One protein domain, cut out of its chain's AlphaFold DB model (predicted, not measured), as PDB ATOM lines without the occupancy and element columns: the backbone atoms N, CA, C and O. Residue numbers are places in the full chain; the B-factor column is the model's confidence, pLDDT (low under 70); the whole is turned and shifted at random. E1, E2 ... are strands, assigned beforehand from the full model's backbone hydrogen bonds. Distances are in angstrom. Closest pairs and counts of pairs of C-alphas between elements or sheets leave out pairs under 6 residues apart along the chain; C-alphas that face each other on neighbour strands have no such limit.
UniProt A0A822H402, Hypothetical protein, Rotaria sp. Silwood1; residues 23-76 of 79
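What this domain is: This is residues 23 to 76 of the 79 residues of the protein "Hypothetical protein" of Rotaria sp. Silwood1 (UniProt A0A822H402). A long, narrow, twisted sheet of three antiparallel strands arches along the domain, with E1 in the middle between E2 and E3. The long link of residues 53 to 64 runs back beneath the arch, like a string across a bow, from the end of E2 to the beginning of E3, while the turn of the E1 and E2 hairpin lies at one end of the rod. The printed part has 54 residues, with no named helix and three named strands, E1, E2 and E3 along the chain; the sheet's order is E2, E1, E3, and the class is all strand. The whole is loose, with a radius of gyration of the C-alphas of 12.6 A and spans of 42 by 17 by 12 A.

How they stand to each other: The inner strand E1, residues 26 to 35, and the edge strand E3, residues 65 to 75, are antiparallel at 168 degrees between their directions. Their C-alphas 30 and 71 face each other at 4.5 A, and N 33 and O 67 are within hydrogen-bond range at 2.9 A, as are N 74 and O 27 at 2.8 A. The other edge strand, E2, residues 43 to 52, forms a hairpin with E1, antiparallel at 164 degrees. C-alphas 46 and 31 face each other at 4.1 A, and N 34 and O 43 are within hydrogen-bond range at 2.8 A. E2 and E3 are apart.

Where its parts are: E1 is 27.5 A long and begins at C-alpha 26 (-75.206, -122.068, 6.423). E2 is 25.6 A long and bends by 59 degrees at residue 49. E3 is 27.8 A long, bends by 64 degrees at residue 69 and ends at C-alpha 75 (-72.208, -120.565, 9.794).

The domain as a whole: The two C-alphas farthest apart, those of Tyr 39 and Lys 76, are 41.9 A apart. The printed part has no cut. The link E1 to E2 is short, with 7 residues; E2 to E3 is long, with 12. Mean pLDDT of the printed part is 76.0; residues 54 to 66 and residue 68 are under 70.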
ATOM      1  N   PHE A  23     -75.313-116.917   1.034       70.50
ATOM      2  CA  PHE A  23     -74.678-117.777   2.030       70.50
ATOM      3  C   PHE A  23     -74.621-119.199   1.470       70.50
ATOM      4  O   PHE A  23     -75.512-119.641   0.744       70.50
ATOM      5  N   LYS A  24     -73.536-119.907   1.792       70.44
ATOM      6  CA  LYS A  24     -73.271-121.293   1.390       70.44
ATOM      7  C   LYS A  24     -72.824-122.079   2.615       70.44
ATOM      8  O   LYS A  24     -72.012-121.577   3.391       70.44
ATOM      9  N   HIS A  25     -73.335-123.297   2.770       75.62
ATOM     10  CA  HIS A  25     -73.130-124.154   3.943       75.62
ATOM     11  C   HIS A  25     -73.585-123.518   5.268       75.62
ATOM     12  O   HIS A  25     -72.985-123.764   6.315       75.62
ATOM     13  N   CYS A  26     -74.652-122.717   5.236       78.50
ATOM     14  CA  CYS A  26     -75.206-122.068   6.423       78.50
ATOM     15  C   CYS A  26     -76.638-122.527   6.687       78.50
ATOM     16  O   CYS A  26     -77.397-122.794   5.748       78.50
ATOM     17  N   GLN A  27     -77.018-122.557   7.964       85.81
ATOM     18  CA  GLN A  27     -78.425-122.492   8.345       85.81
ATOM     19  C   GLN A  27     -78.851-121.029   8.385       85.81
ATOM     20  O   GLN A  27     -78.084-120.163   8.807       85.81
ATOM     21  N   TRP A  28     -80.052-120.734   7.915       83.75
ATOM     22  CA  TRP A  28     -80.542-119.367   7.853       83.75
ATOM     23  C   TRP A  28     -82.047-119.305   8.044       83.75
ATOM     24  O   TRP A  28     -82.773-120.226   7.675       83.75
ATOM     25  N   ARG A  29     -82.509-118.189   8.600       86.00
ATOM     26  CA  ARG A  29     -83.921-117.808   8.655       86.00
ATOM     27  C   ARG A  29     -84.042-116.296   8.552       86.00
ATOM     28  O   ARG A  29     -83.100-115.575   8.886       86.00
ATOM     29  N   TRP A  30     -85.204-115.803   8.158       85.06
ATOM     30  CA  TRP A  30     -85.474-114.366   8.172       85.06
ATOM     31  C   TRP A  30     -86.937-114.087   8.452       85.06
ATOM     32  O   TRP A  30     -87.802-114.937   8.235       85.06
ATOM     33  N   HIS A  31     -87.204-112.867   8.897       85.50
ATOM     34  CA  HIS A  31     -88.542-112.301   8.894       85.50
ATOM     35  C   HIS A  31     -88.498-110.843   8.458       85.50
ATOM     36  O   HIS A  31     -87.475-110.152   8.549       85.50
ATOM     37  N   GLY A  32     -89.619-110.401   7.918       86.75
ATOM     38  CA  GLY A  32     -89.756-109.086   7.342       86.75
ATOM     39  C   GLY A  32     -91.209-108.717   7.123       86.75
ATOM     40  O   GLY A  32     -92.143-109.358   7.614       86.75
ATOM     41  N   ILE A  33     -91.369-107.638   6.377       86.12
ATOM     42  CA  ILE A  33     -92.650-107.080   5.991       86.12
ATOM     43  C   ILE A  33     -92.685-107.030   4.467       86.12
ATOM     44  O   ILE A  33     -91.739-106.569   3.829       86.12
ATOM     45  N   ARG A  34     -93.783-107.492   3.876       83.31
ATOM     46  CA  ARG A  34     -93.986-107.531   2.434       83.31
ATOM     47  C   ARG A  34     -95.170-106.664   2.039       83.31
ATOM     48  O   ARG A  34     -96.282-106.864   2.522       83.31
ATOM     49  N   GLN A  35     -94.927-105.760   1.095       82.31
ATOM     50  CA  GLN A  35     -95.954-104.989   0.410       82.31
ATOM     51  C   GLN A  35     -96.142-105.556  -0.999       82.31
ATOM     52  O   GLN A  35     -95.279-105.381  -1.859       82.31
ATOM     53  N   ILE A  36     -97.258-106.247  -1.238       79.00
ATOM     54  CA  ILE A  36     -97.591-106.773  -2.573       79.00
ATOM     55  C   ILE A  36     -98.337-105.705  -3.378       79.00
ATOM     56  O   ILE A  36     -97.956-105.401  -4.504       79.00
ATOM     57  N   VAL A  37     -99.351-105.086  -2.767       83.81
ATOM     58  CA  VAL A  37    -100.169-104.024  -3.368       83.81
ATOM     59  C   VAL A  37     -99.884-102.708  -2.639       83.81
ATOM     60  O   VAL A  37    -100.098-102.676  -1.435       83.81
ATOM     61  N   PRO A  38     -99.438-101.616  -3.290       80.88
ATOM     62  CA  PRO A  38     -98.985-100.378  -2.625       80.88
ATOM     63  C   PRO A  38     -99.969 -99.674  -1.670       80.88
ATOM     64  O   PRO A  38     -99.562 -98.751  -0.973       80.88
ATOM     65  N   TYR A  39    -101.239-100.086  -1.643       84.00
ATOM     66  CA  TYR A  39    -102.319 -99.453  -0.876       84.00
ATOM     67  C   TYR A  39    -102.985-100.383   0.149       84.00
ATOM     68  O   TYR A  39    -103.925 -99.973   0.823       84.00
ATOM     69  N   GLU A  40    -102.523-101.628   0.260       87.00
ATOM     70  CA  GLU A  40    -102.988-102.574   1.277       87.00
ATOM     71  C   GLU A  40    -102.067-102.554   2.496       87.00
ATOM     72  O   GLU A  40    -100.942-102.056   2.432       87.00
ATOM     73  N   GLU A  41    -102.515-103.118   3.616       87.69
ATOM     74  CA  GLU A  41    -101.623-103.283   4.757       87.69
ATOM     75  C   GLU A  41    -100.469-104.244   4.410       87.69
ATOM     76  O   GLU A  41    -100.700-105.333   3.871       87.69
ATOM     77  N   PRO A  42     -99.216-103.873   4.727       87.44
ATOM     78  CA  PRO A  42     -98.093-104.776   4.583       87.44
ATOM     79  C   PRO A  42     -98.293-106.051   5.412       87.44
ATOM     80  O   PRO A  42     -98.668-106.007   6.584       87.44
ATOM     81  N   THR A  43     -97.948-107.199   4.841       87.31
ATOM     82  CA  THR A  43     -98.063-108.489   5.528       87.31
ATOM     83  C   THR A  43     -96.730-108.903   6.130       87.31
ATOM     84  O   THR A  43     -95.668-108.689   5.544       87.31
ATOM     85  N   ARG A  44     -96.760-109.516   7.316       87.50
ATOM     86  CA  ARG A  44     -95.559-110.144   7.873       87.50
ATOM     87  C   ARG A  44     -95.242-111.399   7.078       87.50
ATOM     88  O   ARG A  44     -96.122-112.215   6.816       87.50
ATOM     89  N   CYS A  45     -93.978-111.565   6.738       84.56
ATOM     90  CA  CYS A  45     -93.485-112.741   6.049       84.56
ATOM     91  C   CYS A  45     -92.229-113.251   6.741       84.56
ATOM     92  O   CYS A  45     -91.489-112.505   7.387       84.56
ATOM     93  N   MET A  46     -92.006-114.551   6.624       86.94
ATOM     94  CA  MET A  46     -90.814-115.181   7.153       86.94
ATOM     95  C   MET A  46     -90.451-116.400   6.329       86.94
ATOM     96  O   MET A  46     -91.301-117.000   5.668       86.94
ATOM     97  N   LYS A  47     -89.183-116.778   6.412       81.94
ATOM     98  CA  LYS A  47     -88.726-118.113   6.058       81.94
ATOM     99  C   LYS A  47     -88.173-118.750   7.310       81.94
ATOM    100  O   LYS A  47     -87.273-118.190   7.943       81.94
ATOM    101  N   ASP A  48     -88.730-119.906   7.638       87.69
ATOM    102  CA  ASP A  48     -88.203-120.758   8.687       87.69
ATOM    103  C   ASP A  48     -86.796-121.246   8.356       87.69
ATOM    104  O   ASP A  48     -86.287-121.078   7.242       87.69
ATOM    105  N   TRP A  49     -86.162-121.834   9.368       87.62
ATOM    106  CA  TRP A  49     -84.816-122.368   9.267       87.62
ATOM    107  C   TRP A  49     -84.656-123.267   8.046       87.62
ATOM    108  O   TRP A  49     -85.305-124.302   7.908       87.62
ATOM    109  N   SER A  50     -83.739-122.870   7.179       83.19
ATOM    110  CA  SER A  50     -83.361-123.606   5.990       83.19
ATOM    111  C   SER A  50     -81.856-123.792   5.993       83.19
ATOM    112  O   SER A  50     -81.104-122.907   6.396       83.19
ATOM    113  N   TYR A  51     -81.402-124.943   5.515       83.12
ATOM    114  CA  TYR A  51     -79.992-125.169   5.235       83.12
ATOM    115  C   TYR A  51     -79.748-125.006   3.739       83.12
ATOM    116  O   TYR A  51     -80.548-125.475   2.933       83.12
ATOM    117  N   THR A  52     -78.660-124.337   3.364       74.25
ATOM    118  CA  THR A  52     -78.233-124.277   1.964       74.25
ATOM    119  C   THR A  52     -76.869-124.916   1.796       74.25
ATOM    120  O   THR A  52     -75.884-124.480   2.394       74.25
ATOM    121  N   ASN A  53     -76.819-125.951   0.961       70.94
ATOM    122  CA  ASN A  53     -75.559-126.552   0.538       70.94
ATOM    123  C   ASN A  53     -74.898-125.749  -0.581       70.94
ATOM    124  O   ASN A  53     -73.678-125.623  -0.613       70.94
ATOM    125  N   GLU A  54     -75.699-125.154  -1.462       69.12
ATOM    126  CA  GLU A  54     -75.198-124.316  -2.544       69.12
ATOM    127  C   GLU A  54     -75.198-122.836  -2.181       69.12
ATOM    128  O   GLU A  54     -75.636-122.439  -1.097       69.12
ATOM    129  N   TYR A  55     -74.624-122.016  -3.064       63.94
ATOM    130  CA  TYR A  55     -74.685-120.568  -2.925       63.94
ATOM    131  C   TYR A  55     -76.139-120.138  -3.131       63.94
ATOM    132  O   TYR A  55     -76.604-120.038  -4.263       63.94
ATOM    133  N   SER A  56     -76.872-119.941  -2.036       61.81
ATOM    134  CA  SER A  56     -78.220-119.390  -2.117       61.81
ATOM    135  C   SER A  56     -78.087-117.889  -2.215       61.81
ATOM    136  O   SER A  56     -77.733-117.241  -1.232       61.81
ATOM    137  N   MET A  57     -78.378-117.330  -3.386       60.62
ATOM    138  CA  MET A  57     -78.798-115.937  -3.434       60.62
ATOM    139  C   MET A  57     -80.132-115.845  -2.698       60.62
ATOM    140  O   MET A  57     -80.973-116.736  -2.828       60.62
ATOM    141  N   PHE A  58     -80.327-114.795  -1.905       59.00
ATOM    142  CA  PHE A  58     -81.662-114.496  -1.405       59.00
ATOM    143  C   PHE A  58     -82.550-114.206  -2.611       59.00
ATOM    144  O   PHE A  58     -82.450-113.135  -3.204       59.00
ATOM    145  N   GLU A  59     -83.303-115.220  -3.045       56.03
ATOM    146  CA  GLU A  59     -83.963-115.189  -4.341       56.03
ATOM    147  C   GLU A  59     -84.909-114.001  -4.466       56.03
ATOM    148  O   GLU A  59     -85.706-113.665  -3.588       56.03
ATOM    149  N   HIS A  60     -84.754-113.404  -5.637       46.66
ATOM    150  CA  HIS A  60     -85.341-112.196  -6.180       46.66
ATOM    151  C   HIS A  60     -86.806-112.403  -6.628       46.66
ATOM    152  O   HIS A  60     -87.423-111.471  -7.139       46.66
ATOM    153  N   ASP A  61     -87.367-113.600  -6.409       47.16
ATOM    154  CA  ASP A  61     -88.679-114.054  -6.910       47.16
ATOM    155  C   ASP A  61     -89.868-113.585  -6.056       47.16
ATOM    156  O   ASP A  61     -91.020-113.990  -6.235       47.16
ATOM    157  N   ILE A  62     -89.612-112.691  -5.106       51.75
ATOM    158  CA  ILE A  62     -90.651-112.123  -4.263       51.75
ATOM    159  C   ILE A  62     -91.288-110.949  -5.017       51.75
ATOM    160  O   ILE A  62     -90.754-109.845  -5.025       51.75
ATOM    161  N   GLN A  63     -92.455-111.168  -5.638       51.47
ATOM    162  CA  GLN A  63     -93.276-110.072  -6.176       51.47
ATOM    163  C   GLN A  63     -93.571-109.019  -5.089       51.47
ATOM    164  O   GLN A  63     -93.989-109.374  -3.979       51.47
ATOM    165  N   GLY A  64     -93.413-107.740  -5.435       59.12
ATOM    166  CA  GLY A  64     -93.642-106.602  -4.541       59.12
ATOM    167  C   GLY A  64     -92.378-106.097  -3.836       59.12
ATOM    168  O   GLY A  64     -91.270-106.572  -4.074       59.12
ATOM    169  N   THR A  65     -92.548-105.113  -2.953       65.81
ATOM    170  CA  THR A  65     -91.452-104.537  -2.161       65.81
ATOM    171  C   THR A  65     -91.353-105.276  -0.831       65.81
ATOM    172  O   THR A  65     -92.321-105.331  -0.071       65.81
ATOM    173  N   SER A  66     -90.182-105.839  -0.532       65.25
ATOM    174  CA  SER A  66     -89.922-106.537   0.733       65.25
ATOM    175  C   SER A  66     -88.949-105.744   1.596       65.25
ATOM    176  O   SER A  66     -87.831-105.448   1.174       65.25
ATOM    177  N   VAL A  67     -89.376-105.413   2.814       73.12
ATOM    178  CA  VAL A  67     -88.537-104.801   3.845       73.12
ATOM    179  C   VAL A  67     -88.074-105.890   4.801       73.12
ATOM    180  O   VAL A  67     -88.867-106.562   5.461       73.12
ATOM    181  N   TRP A  68     -86.761-106.047   4.879       68.81
ATOM    182  CA  TRP A  68     -86.106-107.006   5.752       68.81
ATOM    183  C   TRP A  68     -86.006-106.416   7.151       68.81
ATOM    184  O   TRP A  68     -85.449-105.332   7.319       68.81
ATOM    185  N   LEU A  69     -86.523-107.126   8.154       79.12
ATOM    186  CA  LEU A  69     -86.367-106.715   9.550       79.12
ATOM    187  C   LEU A  69     -85.216-107.460  10.218       79.12
ATOM    188  O   LEU A  69     -84.437-106.858  10.955       79.12
ATOM    189  N   GLN A  70     -85.088-108.765   9.962       81.62
ATOM    190  CA  GLN A  70     -84.015-109.575  10.529       81.62
ATOM    191  C   GLN A  70     -83.628-110.728   9.610       81.62
ATOM    192  O   GLN A  70     -84.480-111.471   9.127       81.62
ATOM    193  N   LEU A  71     -82.319-110.926   9.477       81.00
ATOM    194  CA  LEU A  71     -81.699-112.097   8.875       81.00
ATOM    195  C   LEU A  71     -80.765-112.738   9.905       81.00
ATOM    196  O   LEU A  71     -79.908-112.054  10.463       81.00
ATOM    197  N   ILE A  72     -80.926-114.038  10.151       84.00
ATOM    198  CA  ILE A  72     -80.023-114.823  10.998       84.00
ATOM    199  C   ILE A  72     -79.322-115.855  10.122       84.00
ATOM    200  O   ILE A  72     -79.988-116.610   9.414       84.00
ATOM    201  N   ILE A  73     -77.990-115.882  10.182       81.81
ATOM    202  CA  ILE A  73     -77.139-116.851   9.487       81.81
ATOM    203  C   ILE A  73     -76.271-117.546  10.534       81.81
ATOM    204  O   ILE A  73     -75.467-116.904  11.208       81.81
ATOM    205  N   GLU A  74     -76.402-118.863  10.629       85.25
ATOM    206  CA  GLU A  74     -75.538-119.721  11.431       85.25
ATOM    207  C   GLU A  74     -74.561-120.448  10.507       85.25
ATOM    208  O   GLU A  74     -74.917-121.364   9.757       85.25
ATOM    209  N   ALA A  75     -73.309-119.998  10.550       75.56
ATOM    210  CA  ALA A  75     -72.208-120.565   9.794       75.56
ATOM    211  C   ALA A  75     -71.304-121.357  10.745       75.56
ATOM    212  O   ALA A  75     -70.786-120.806  11.717       75.56
ATOM    213  N   LYS A  76     -71.109-122.652  10.480       70.38
ATOM    214  CA  LYS A  76     -70.126-123.454  11.220       70.38
ATOM    215  C   LYS A  76     -68.757-123.279  10.557       70.38
ATOM    216  O   LYS A  76     -68.666-123.530   9.354       70.38
TER     217      LYS A  76